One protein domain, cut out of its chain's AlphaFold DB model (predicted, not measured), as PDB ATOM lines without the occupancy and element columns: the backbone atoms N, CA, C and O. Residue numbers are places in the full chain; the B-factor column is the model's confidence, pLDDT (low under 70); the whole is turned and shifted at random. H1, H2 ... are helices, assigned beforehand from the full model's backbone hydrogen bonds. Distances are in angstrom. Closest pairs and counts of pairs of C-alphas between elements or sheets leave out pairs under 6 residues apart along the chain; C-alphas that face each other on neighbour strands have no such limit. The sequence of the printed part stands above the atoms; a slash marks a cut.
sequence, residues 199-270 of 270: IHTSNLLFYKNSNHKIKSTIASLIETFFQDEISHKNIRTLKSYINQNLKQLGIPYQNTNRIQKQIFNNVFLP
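AT A GLANCE: This is residues 199 to 270 of the 270 residues of an uncharacterized protein of Borrelia miyamotoi (UniProt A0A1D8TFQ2). The longest helix, H2, slants through the core of a rounded cluster, with H1 folding back beside it and H3 crossing it. H4 packs on H1 and on residues 215 to 219 of H2. The printed part has 72 residues with four named helices, H1 to H4 in order, and no named strand: all helix. It is compact, with a radius of gyration of the C-alphas of 11.3 A, spanning 27 by 26 by 18 A.

IN THESE COORDINATES: Find C-alpha 213 at (-56.986, 17.199, 23.481); from there H2, residues 213 to 227, runs 21.2 A. H3, residues 235 to 248, measures 20.0 A, and H1, residues 201 to 208, 10.4 A. H4, residues 257 to 267, runs 15.1 A to C-alpha 267 at (-46.666, 30.862, 24.978).

HOW THE PARTS SIT: Start at the hub, H2; helix packing is mostly crossed, at steep tilts. H2 touches H3 at 55 degrees, opposite ways; the closest C-alphas, Leu 221 and Ile 242, are 6.1 A apart. H1 and H2 form a helical hairpin and touch at 40 degrees, closest at C-alphas 208 and 216, 4.2 A. In the four helices every O i to N i+4 pair is within hydrogen-bond range.

THE WHOLE: The printed part has no cut and no long link; residue 270, the chain's last, is under pLDDT 70.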
ATOM      1  N   ILE A 199     -42.644  32.383  30.276       89.50
ATOM      2  CA  ILE A 199     -44.012  31.985  29.935       89.50
ATOM      3  C   ILE A 199     -44.929  33.208  29.957       89.50
ATOM      4  O   ILE A 199     -44.959  33.950  30.934       89.50
ATOM      5  N   HIS A 200     -45.742  33.356  28.918       92.44
ATOM      6  CA  HIS A 200     -46.929  34.196  28.914       92.44
ATOM      7  C   HIS A 200     -48.114  33.402  29.482       92.44
ATOM      8  O   HIS A 200     -48.770  32.632  28.772       92.44
ATOM      9  N   THR A 201     -48.372  33.568  30.778       91.44
ATOM     10  CA  THR A 201     -49.325  32.756  31.557       91.44
ATOM     11  C   THR A 201     -50.727  32.719  30.946       91.44
ATOM     12  O   THR A 201     -51.293  31.639  30.803       91.44
ATOM     13  N   SER A 202     -51.252  33.850  30.467       92.62
ATOM     14  CA  SER A 202     -52.585  33.900  29.845       92.62
ATOM     15  C   SER A 202     -52.675  33.085  28.550       92.62
ATOM     16  O   SER A 202     -53.695  32.453  28.284       92.62
ATOM     17  N   ASN A 203     -51.591  33.033  27.766       93.56
ATOM     18  CA  ASN A 203     -51.575  32.271  26.512       93.56
ATOM     19  C   ASN A 203     -51.442  30.778  26.806       93.56
ATOM     20  O   ASN A 203     -52.057  29.956  26.127       93.56
ATOM     21  N   LEU A 204     -50.676  30.421  27.840       95.12
ATOM     22  CA  LEU A 204     -50.609  29.046  28.321       95.12
ATOM     23  C   LEU A 204     -51.989  28.557  28.788       95.12
ATOM     24  O   LEU A 204     -52.424  27.482  28.373       95.12
ATOM     25  N   LEU A 205     -52.699  29.371  29.574       95.25
ATOM     26  CA  LEU A 205     -54.040  29.062  30.073       95.25
ATOM     27  C   LEU A 205     -55.062  28.918  28.936       95.25
ATOM     28  O   LEU A 205     -55.849  27.973  28.940       95.25
ATOM     29  N   PHE A 206     -54.987  29.776  27.912       95.50
ATOM     30  CA  PHE A 206     -55.792  29.642  26.693       95.50
ATOM     31  C   PHE A 206     -55.619  28.267  26.025       95.50
ATOM     32  O   PHE A 206     -56.603  27.618  25.672       95.50
ATOM     33  N   TYR A 207     -54.381  27.781  25.872       95.88
ATOM     34  CA  TYR A 207     -54.147  26.459  25.281       95.88
ATOM     35  C   TYR A 207     -54.565  25.308  26.195       95.88
ATOM     36  O   TYR A 207     -55.084  24.305  25.691       95.88
ATOM     37  N   LYS A 208     -54.382  25.456  27.513       96.12
ATOM     38  CA  LYS A 208     -54.799  24.464  28.513       96.12
ATOM     39  C   LYS A 208     -56.306  24.217  28.459       96.12
ATOM     40  O   LYS A 208     -56.730  23.064  28.451       96.12
ATOM     41  N   ASN A 209     -57.085  25.280  28.286       94.62
ATOM     42  CA  ASN A 209     -58.546  25.227  28.211       94.62
ATOM     43  C   ASN A 209     -59.084  24.914  26.801       94.62
ATOM     44  O   ASN A 209     -60.284  25.021  26.560       94.62
ATOM     45  N   SER A 210     -58.227  24.555  25.838       92.81
ATOM     46  CA  SER A 210     -58.686  24.264  24.478       92.81
ATOM     47  C   SER A 210     -59.364  22.893  24.372       92.81
ATOM     48  O   SER A 210     -58.840  21.890  24.850       92.81
ATOM     49  N   ASN A 211     -60.467  22.818  23.618       92.44
ATOM     50  CA  ASN A 211     -61.186  21.560  23.345       92.44
ATOM     51  C   ASN A 211     -60.347  20.533  22.555       92.44
ATOM     52  O   ASN A 211     -60.707  19.364  22.434       92.44
ATOM     53  N   HIS A 212     -59.212  20.950  21.990       93.62
ATOM     54  CA  HIS A 212     -58.326  20.067  21.249       93.62
ATOM     55  C   HIS A 212     -57.397  19.322  22.216       93.62
ATOM     56  O   HIS A 212     -56.355  19.856  22.602       93.62
ATOM     57  N   LYS A 213     -57.703  18.049  22.505       91.56
ATOM     58  CA  LYS A 213     -56.986  17.199  23.481       91.56
ATOM     59  C   LYS A 213     -55.462  17.361  23.445       91.56
ATOM     60  O   LYS A 213     -54.871  17.725  24.447       91.56
ATOM     61  N   ILE A 214     -54.825  17.216  22.277       92.56
ATOM     62  CA  ILE A 214     -53.356  17.350  22.148       92.56
ATOM     63  C   ILE A 214     -52.840  18.747  22.548       92.56
ATOM     64  O   ILE A 214     -51.783  18.843  23.166       92.56
ATOM     65  N   LYS A 215     -53.549  19.832  22.201       94.38
ATOM     66  CA  LYS A 215     -53.132  21.201  22.551       94.38
ATOM     67  C   LYS A 215     -53.201  21.410  24.060       94.38
ATOM     68  O   LYS A 215     -52.227  21.891  24.632       94.38
ATOM     69  N   SER A 216     -54.308  20.989  24.674       95.25
ATOM     70  CA  SER A 216     -54.488  21.014  26.127       95.25
ATOM     71  C   SER A 216     -53.419  20.175  26.835       95.25
ATOM     72  O   SER A 216     -52.709  20.698  27.686       95.25
ATOM     73  N   THR A 217     -53.180  18.931  26.398       95.12
ATOM     74  CA  THR A 217     -52.133  18.064  26.968       95.12
ATOM     75  C   THR A 217     -50.742  18.692  26.872       95.12
ATOM     76  O   THR A 217     -50.008  18.696  27.856       95.12
ATOM     77  N   ILE A 218     -50.363  19.248  25.715       95.44
ATOM     78  CA  ILE A 218     -49.061  19.916  25.558       95.44
ATOM     79  C   ILE A 218     -48.959  21.139  26.475       95.44
ATOM     80  O   ILE A 218     -47.909  21.344  27.073       95.44
ATOM     81  N   ALA A 219     -50.018  21.941  26.601       95.81
ATOM     82  CA  ALA A 219     -50.031  23.098  27.491       95.81
ATOM     83  C   ALA A 219     -49.881  22.693  28.964       95.81
ATOM     84  O   ALA A 219     -49.048  23.267  29.661       95.81
ATOM     85  N   SER A 220     -50.588  21.656  29.416       95.94
ATOM     86  CA  SER A 220     -50.417  21.120  30.771       95.94
ATOM     87  C   SER A 220     -48.991  20.615  31.006       95.94
ATOM     88  O   SER A 220     -48.401  20.934  32.028       95.94
ATOM     89  N   LEU A 221     -48.384  19.919  30.034       95.81
ATOM     90  CA  LEU A 221     -46.982  19.482  30.133       95.81
ATOM     91  C   LEU A 221     -45.982  20.648  30.157       95.81
ATOM     92  O   LEU A 221     -44.905  20.531  30.737       95.81
ATOM     93  N   ILE A 222     -46.297  21.771  29.504       95.06
ATOM     94  CA  ILE A 222     -45.488  22.987  29.636       95.06
ATOM     95  C   ILE A 222     -45.596  23.500  31.073       95.06
ATOM     96  O   ILE A 222     -44.568  23.777  31.675       95.06
ATOM     97  N   GLU A 223     -46.801  23.607  31.635       95.00
ATOM     98  CA  GLU A 223     -47.000  24.061  33.017       95.00
ATOM     99  C   GLU A 223     -46.227  23.191  34.021       95.00
ATOM    100  O   GLU A 223     -45.438  23.730  34.800       95.00
ATOM    101  N   THR A 224     -46.351  21.861  33.931       94.44
ATOM    102  CA  THR A 224     -45.639  20.927  34.820       94.44
ATOM    103  C   THR A 224     -44.125  21.058  34.688       94.44
ATOM    104  O   THR A 224     -43.437  21.180  35.693       94.44
ATOM    105  N   PHE A 225     -43.591  21.175  33.467       93.62
ATOM    106  CA  PHE A 225     -42.155  21.378  33.248       93.62
ATOM    107  C   PHE A 225     -41.598  22.601  33.995       93.62
ATOM    108  O   PHE A 225     -40.437  22.606  34.409       93.62
ATOM    109  N   PHE A 226     -42.391  23.666  34.148       90.00
ATOM    110  CA  PHE A 226     -41.964  24.850  34.891       90.00
ATOM    111  C   PHE A 226     -42.196  24.757  36.395       90.00
ATOM    112  O   PHE A 226     -41.469  25.439  37.117       90.00
ATOM    113  N   GLN A 227     -43.118  23.919  36.857       89.88
ATOM    114  CA  GLN A 227     -43.301  23.619  38.277       89.88
ATOM    115  C   GLN A 227     -42.227  22.655  38.797       89.88
ATOM    116  O   GLN A 227     -41.724  22.852  39.897       89.88
ATOM    117  N   ASP A 228     -41.807  21.686  37.980       87.12
ATOM    118  CA  ASP A 228     -40.779  20.708  38.343       87.12
ATOM    119  C   ASP A 228     -39.426  21.388  38.632       87.12
ATOM    120  O   ASP A 228     -39.032  22.344  37.952       87.12
ATOM    121  N   GLU A 229     -38.642  20.855  39.574       79.81
ATOM    122  CA  GLU A 229     -37.290  21.337  39.924       79.81
ATOM    123  C   GLU A 229     -36.218  20.968  38.875       79.81
ATOM    124  O   GLU A 229     -35.073  20.629  39.173       79.81
ATOM    125  N   ILE A 230     -36.574  21.030  37.593       77.50
ATOM    126  CA  ILE A 230     -35.660  20.757  36.488       77.50
ATOM    127  C   ILE A 230     -34.694  21.937  36.337       77.50
ATOM    128  O   ILE A 230     -35.096  23.072  36.062       77.50
ATOM    129  N   SER A 231     -33.395  21.672  36.454       75.31
ATOM    130  CA  SER A 231     -32.361  22.656  36.141       75.31
ATOM    131  C   SER A 231     -32.285  22.926  34.628       75.31
ATOM    132  O   SER A 231     -32.652  22.099  33.794       75.31
ATOM    133  N   HIS A 232     -31.798  24.109  34.239       78.38
ATOM    134  CA  HIS A 232     -31.544  24.462  32.831       78.38
ATOM    135  C   HIS A 232     -32.768  24.443  31.905       78.38
ATOM    136  O   HIS A 232     -32.702  23.970  30.764       78.38
ATOM    137  N   LYS A 233     -33.884  25.015  32.361       86.94
ATOM    138  CA  LYS A 233     -35.101  25.173  31.554       86.94
ATOM    139  C   LYS A 233     -34.818  25.996  30.290       86.94
ATOM    140  O   LYS A 233     -34.513  27.186  30.342       86.94
ATOM    141  N   ASN A 234     -34.878  25.337  29.137       89.94
ATOM    142  CA  ASN A 234     -34.692  25.914  27.809       89.94
ATOM    143  C   ASN A 234     -35.558  25.152  26.794       89.94
ATOM    144  O   ASN A 234     -36.166  24.132  27.123       89.94
ATOM    145  N   ILE A 235     -35.624  25.618  25.544       89.94
ATOM    146  CA  ILE A 235     -36.526  24.998  24.561       89.94
ATOM    147  C   ILE A 235     -36.161  23.544  24.236       89.94
ATOM    148  O   ILE A 235     -37.040  22.746  23.913       89.94
ATOM    149  N   ARG A 236     -34.882  23.165  24.326       88.69
ATOM    150  CA  ARG A 236     -34.463  21.785  24.050       88.69
ATOM    151  C   ARG A 236     -34.881  20.843  25.164       88.69
ATOM    152  O   ARG A 236     -35.407  19.774  24.862       88.69
ATOM    153  N   THR A 237     -34.664  21.238  26.418       90.88
ATOM    154  CA  THR A 237     -35.069  20.440  27.584       90.88
ATOM    155  C   THR A 237     -36.587  20.328  27.658       90.88
ATOM    156  O   THR A 237     -37.092  19.217  27.792       90.88
ATOM    157  N   LEU A 238     -37.313  21.420  27.396       92.50
ATOM    158  CA  LEU A 238     -38.772  21.407  27.285       92.50
ATOM    159  C   LEU A 238     -39.264  20.455  26.186       92.50
ATOM    160  O   LEU A 238     -40.145  19.631  26.416       92.50
ATOM    161  N   LYS A 239     -38.689  20.539  24.980       91.81
ATOM    162  CA  LYS A 239     -39.082  19.667  23.867       91.81
ATOM    163  C   LYS A 239     -38.823  18.195  24.185       91.81
ATOM    164  O   LYS A 239     -39.653  17.350  23.863       91.81
ATOM    165  N   SER A 240     -37.685  17.889  24.809       91.56
ATOM    166  CA  SER A 240     -37.370  16.530  25.256       91.56
ATOM    167  C   SER A 240     -38.389  16.036  26.283       91.56
ATOM    168  O   SER A 240     -38.932  14.949  26.110       91.56
ATOM    169  N   TYR A 241     -38.695  16.859  27.290       93.12
ATOM    170  CA  TYR A 241     -39.669  16.557  28.339       93.12
ATOM    171  C   TYR A 241     -41.060  16.282  27.763       93.12
ATOM    172  O   TYR A 241     -41.643  15.229  28.019       93.12
ATOM    173  N   ILE A 242     -41.573  17.177  26.914       93.38
ATOM    174  CA  ILE A 242     -42.883  17.005  26.275       93.38
ATOM    175  C   ILE A 242     -42.902  15.727  25.439       93.38
ATOM    176  O   ILE A 242     -43.831  14.937  25.546       93.38
ATOM    177  N   ASN A 243     -41.876  15.489  24.620       93.25
ATOM    178  CA  ASN A 243     -41.839  14.314  23.752       93.25
ATOM    179  C   ASN A 243     -41.785  12.998  24.533       93.25
ATOM    180  O   ASN A 243     -42.414  12.026  24.122       93.25
ATOM    181  N   GLN A 244     -41.044  12.964  25.640       93.00
ATOM    182  CA  GLN A 244     -40.967  11.796  26.509       93.00
ATOM    183  C   GLN A 244     -42.331  11.486  27.139       93.00
ATOM    184  O   GLN A 244     -42.789  10.349  27.048       93.00
ATOM    185  N   ASN A 245     -43.008  12.500  27.680       94.00
ATOM    186  CA  ASN A 245     -44.332  12.347  28.286       94.00
ATOM    187  C   ASN A 245     -45.413  11.999  27.246       94.00
ATOM    188  O   ASN A 245     -46.211  11.093  27.453       94.00
ATOM    189  N   LEU A 246     -45.408  12.640  26.072       93.06
ATOM    190  CA  LEU A 246     -46.337  12.294  24.989       93.06
ATOM    191  C   LEU A 246     -46.155  10.847  24.513       93.06
ATOM    192  O   LEU A 246     -47.145  10.170  24.241       93.06
ATOM    193  N   LYS A 247     -44.910  10.357  24.452       92.38
ATOM    194  CA  LYS A 247     -44.623   8.959  24.108       92.38
ATOM    195  C   LYS A 247     -45.200   7.994  25.149       92.38
ATOM    196  O   LYS A 247     -45.758   6.975  24.756       92.38
ATOM    197  N   GLN A 248     -45.095   8.312  26.440       92.38
ATOM    198  CA  GLN A 248     -45.698   7.514  27.519       92.38
ATOM    199  C   GLN A 248     -47.230   7.466  27.413       92.38
ATOM    200  O   GLN A 248     -47.831   6.440  27.701       92.38
ATOM    201  N   LEU A 249     -47.849   8.539  26.915       90.38
ATOM    202  CA  LEU A 249     -49.289   8.615  26.641       90.38
ATOM    203  C   LEU A 249     -49.709   7.953  25.312       90.38
ATOM    204  O   LEU A 249     -50.861   8.085  24.903       90.38
ATOM    205  N   GLY A 250     -48.792   7.294  24.594       91.12
ATOM    206  CA  GLY A 250     -49.073   6.667  23.299       91.12
ATOM    207  C   GLY A 250     -49.282   7.657  22.143       91.12
ATOM    208  O   GLY A 250     -49.772   7.270  21.084       91.12
ATOM    209  N   ILE A 251     -48.916   8.933  22.309       89.06
ATOM    210  CA  ILE A 251     -49.103   9.974  21.291       89.06
ATOM    211  C   ILE A 251     -47.822  10.104  20.448       89.06
ATOM    212  O   ILE A 251     -46.788  10.553  20.956       89.06
ATOM    213  N   PRO A 252     -47.849   9.771  19.142       81.50
ATOM    214  CA  PRO A 252     -46.658   9.828  18.303       81.50
ATOM    215  C   PRO A 252     -46.197  11.272  18.061       81.50
ATOM    216  O   PRO A 252     -46.973  12.163  17.706       81.50
ATOM    217  N   TYR A 253     -44.888  11.498  18.184       76.00
ATOM    218  CA  TYR A 253     -44.254  12.815  18.020       76.00
ATOM    219  C   TYR A 253     -44.523  13.475  16.655       76.00
ATOM    220  O   TYR A 253     -44.668  14.697  16.563       76.00
ATOM    221  N   GLN A 254     -44.597  12.676  15.586       79.06
ATOM    222  CA  GLN A 254     -44.806  13.162  14.215       79.06
ATOM    223  C   GLN A 254     -46.078  14.015  14.108       79.06
ATOM    224  O   GLN A 254     -46.078  15.048  13.438       79.06
ATOM    225  N   ASN A 255     -47.107  13.655  14.879       78.56
ATOM    226  CA  ASN A 255     -48.411  14.308  14.857       78.56
ATOM    227  C   ASN A 255     -48.467  15.561  15.747       78.56
ATOM    228  O   ASN A 255     -49.395  16.358  15.639       78.56
ATOM    229  N   THR A 256     -47.472  15.778  16.615       88.62
ATOM    230  CA  THR A 256     -47.499  16.860  17.614       88.62
ATOM    231  C   THR A 256     -46.505  17.982  17.336       88.62
ATOM    232  O   THR A 256     -46.698  19.089  17.828       88.62
ATOM    233  N   ASN A 257     -45.495  17.776  16.485       89.31
ATOM    234  CA  ASN A 257     -44.448  18.773  16.214       89.31
ATOM    235  C   ASN A 257     -44.994  20.122  15.697       89.31
ATOM    236  O   ASN A 257     -44.548  21.182  16.136       89.31
ATOM    237  N   ARG A 258     -45.980  20.110  14.785       90.31
ATOM    238  CA  ARG A 258     -46.601  21.349  14.273       90.31
ATOM    239  C   ARG A 258     -47.354  22.095  15.379       90.31
ATOM    240  O   ARG A 258     -47.234  23.314  15.476       90.31
ATOM    241  N   ILE A 259     -48.072  21.355  16.222       91.81
ATOM    242  CA  ILE A 259     -48.832  21.901  17.350       91.81
ATOM    243  C   ILE A 259     -47.880  22.475  18.405       91.81
ATOM    244  O   ILE A 259     -48.063  23.614  18.821       91.81
ATOM    245  N   GLN A 260     -46.825  21.742  18.773       92.88
ATOM    246  CA  GLN A 260     -45.793  22.215  19.698       92.88
ATOM    247  C   GLN A 260     -45.200  23.546  19.228       92.88
ATOM    248  O   GLN A 260     -45.175  24.501  19.993       92.88
ATOM    249  N   LYS A 261     -44.795  23.654  17.954       90.44
ATOM    250  CA  LYS A 261     -44.264  24.911  17.396       90.44
ATOM    251  C   LYS A 261     -45.253  26.069  17.502       90.44
ATOM    252  O   LYS A 261     -44.853  27.175  17.853       90.44
ATOM    253  N   GLN A 262     -46.525  25.824  17.190       91.31
ATOM    254  CA  GLN A 262     -47.566  26.844  17.295       91.31
ATOM    255  C   GLN A 262     -47.734  27.318  18.744       91.31
ATOM    256  O   GLN A 262     -47.758  28.520  18.984       91.31
ATOM    257  N   ILE A 263     -47.814  26.383  19.695       92.50
ATOM    258  CA  ILE A 263     -47.954  26.702  21.118       92.50
ATOM    259  C   ILE A 263     -46.720  27.460  21.605       92.50
ATOM    260  O   ILE A 263     -46.861  28.524  22.193       92.50
ATOM    261  N   PHE A 264     -45.510  26.986  21.305       92.19
ATOM    262  CA  PHE A 264     -44.272  27.630  21.744       92.19
ATOM    263  C   PHE A 264     -44.141  29.074  21.246       92.19
ATOM    264  O   PHE A 264     -43.748  29.941  22.019       92.19
ATOM    265  N   ASN A 265     -44.528  29.348  19.996       88.00
ATOM    266  CA  ASN A 265     -44.512  30.701  19.427       88.00
ATOM    267  C   ASN A 265     -45.442  31.691  20.134       88.00
ATOM    268  O   ASN A 265     -45.222  32.896  20.040       88.00
ATOM    269  N   ASN A 266     -46.490  31.189  20.783       90.94
ATOM    270  CA  ASN A 266     -47.519  32.011  21.406       90.94
ATOM    271  C   ASN A 266     -47.371  32.046  22.930       90.94
ATOM    272  O   ASN A 266     -47.723  33.037  23.560       90.94
ATOM    273  N   VAL A 267     -46.850  30.979  23.531       90.31
ATOM    274  CA  VAL A 267     -46.666  30.862  24.978       90.31
ATOM    275  C   VAL A 267     -45.363  31.501  25.438       90.31
ATOM    276  O   VAL A 267     -45.336  32.044  26.536       90.31
ATOM    277  N   PHE A 268     -44.287  31.458  24.651       87.94
ATOM    278  CA  PHE A 268     -43.015  32.037  25.080       87.94
ATOM    279  C   PHE A 268     -42.863  33.475  24.601       87.94
ATOM    280  O   PHE A 268     -43.002  33.771  23.415       87.94
ATOM    281  N   LEU A 269     -42.565  34.361  25.552       74.12
ATOM    282  CA  LEU A 269     -42.211  35.747  25.271       74.12
ATOM    283  C   LEU A 269     -40.864  35.807  24.539       74.12
ATOM    284  O   LEU A 269     -39.993  35.011  24.890       74.12
ATOM    285  N   PRO A 270     -40.691  36.719  23.562       56.28
ATOM    286  CA  PRO A 270     -39.415  36.951  22.888       56.28
ATOM    287  C   PRO A 270     -38.299  37.422  23.826       56.28
ATOM    288  O   PRO A 270     -38.595  38.076  24.853       56.28
TER     289      PRO A 270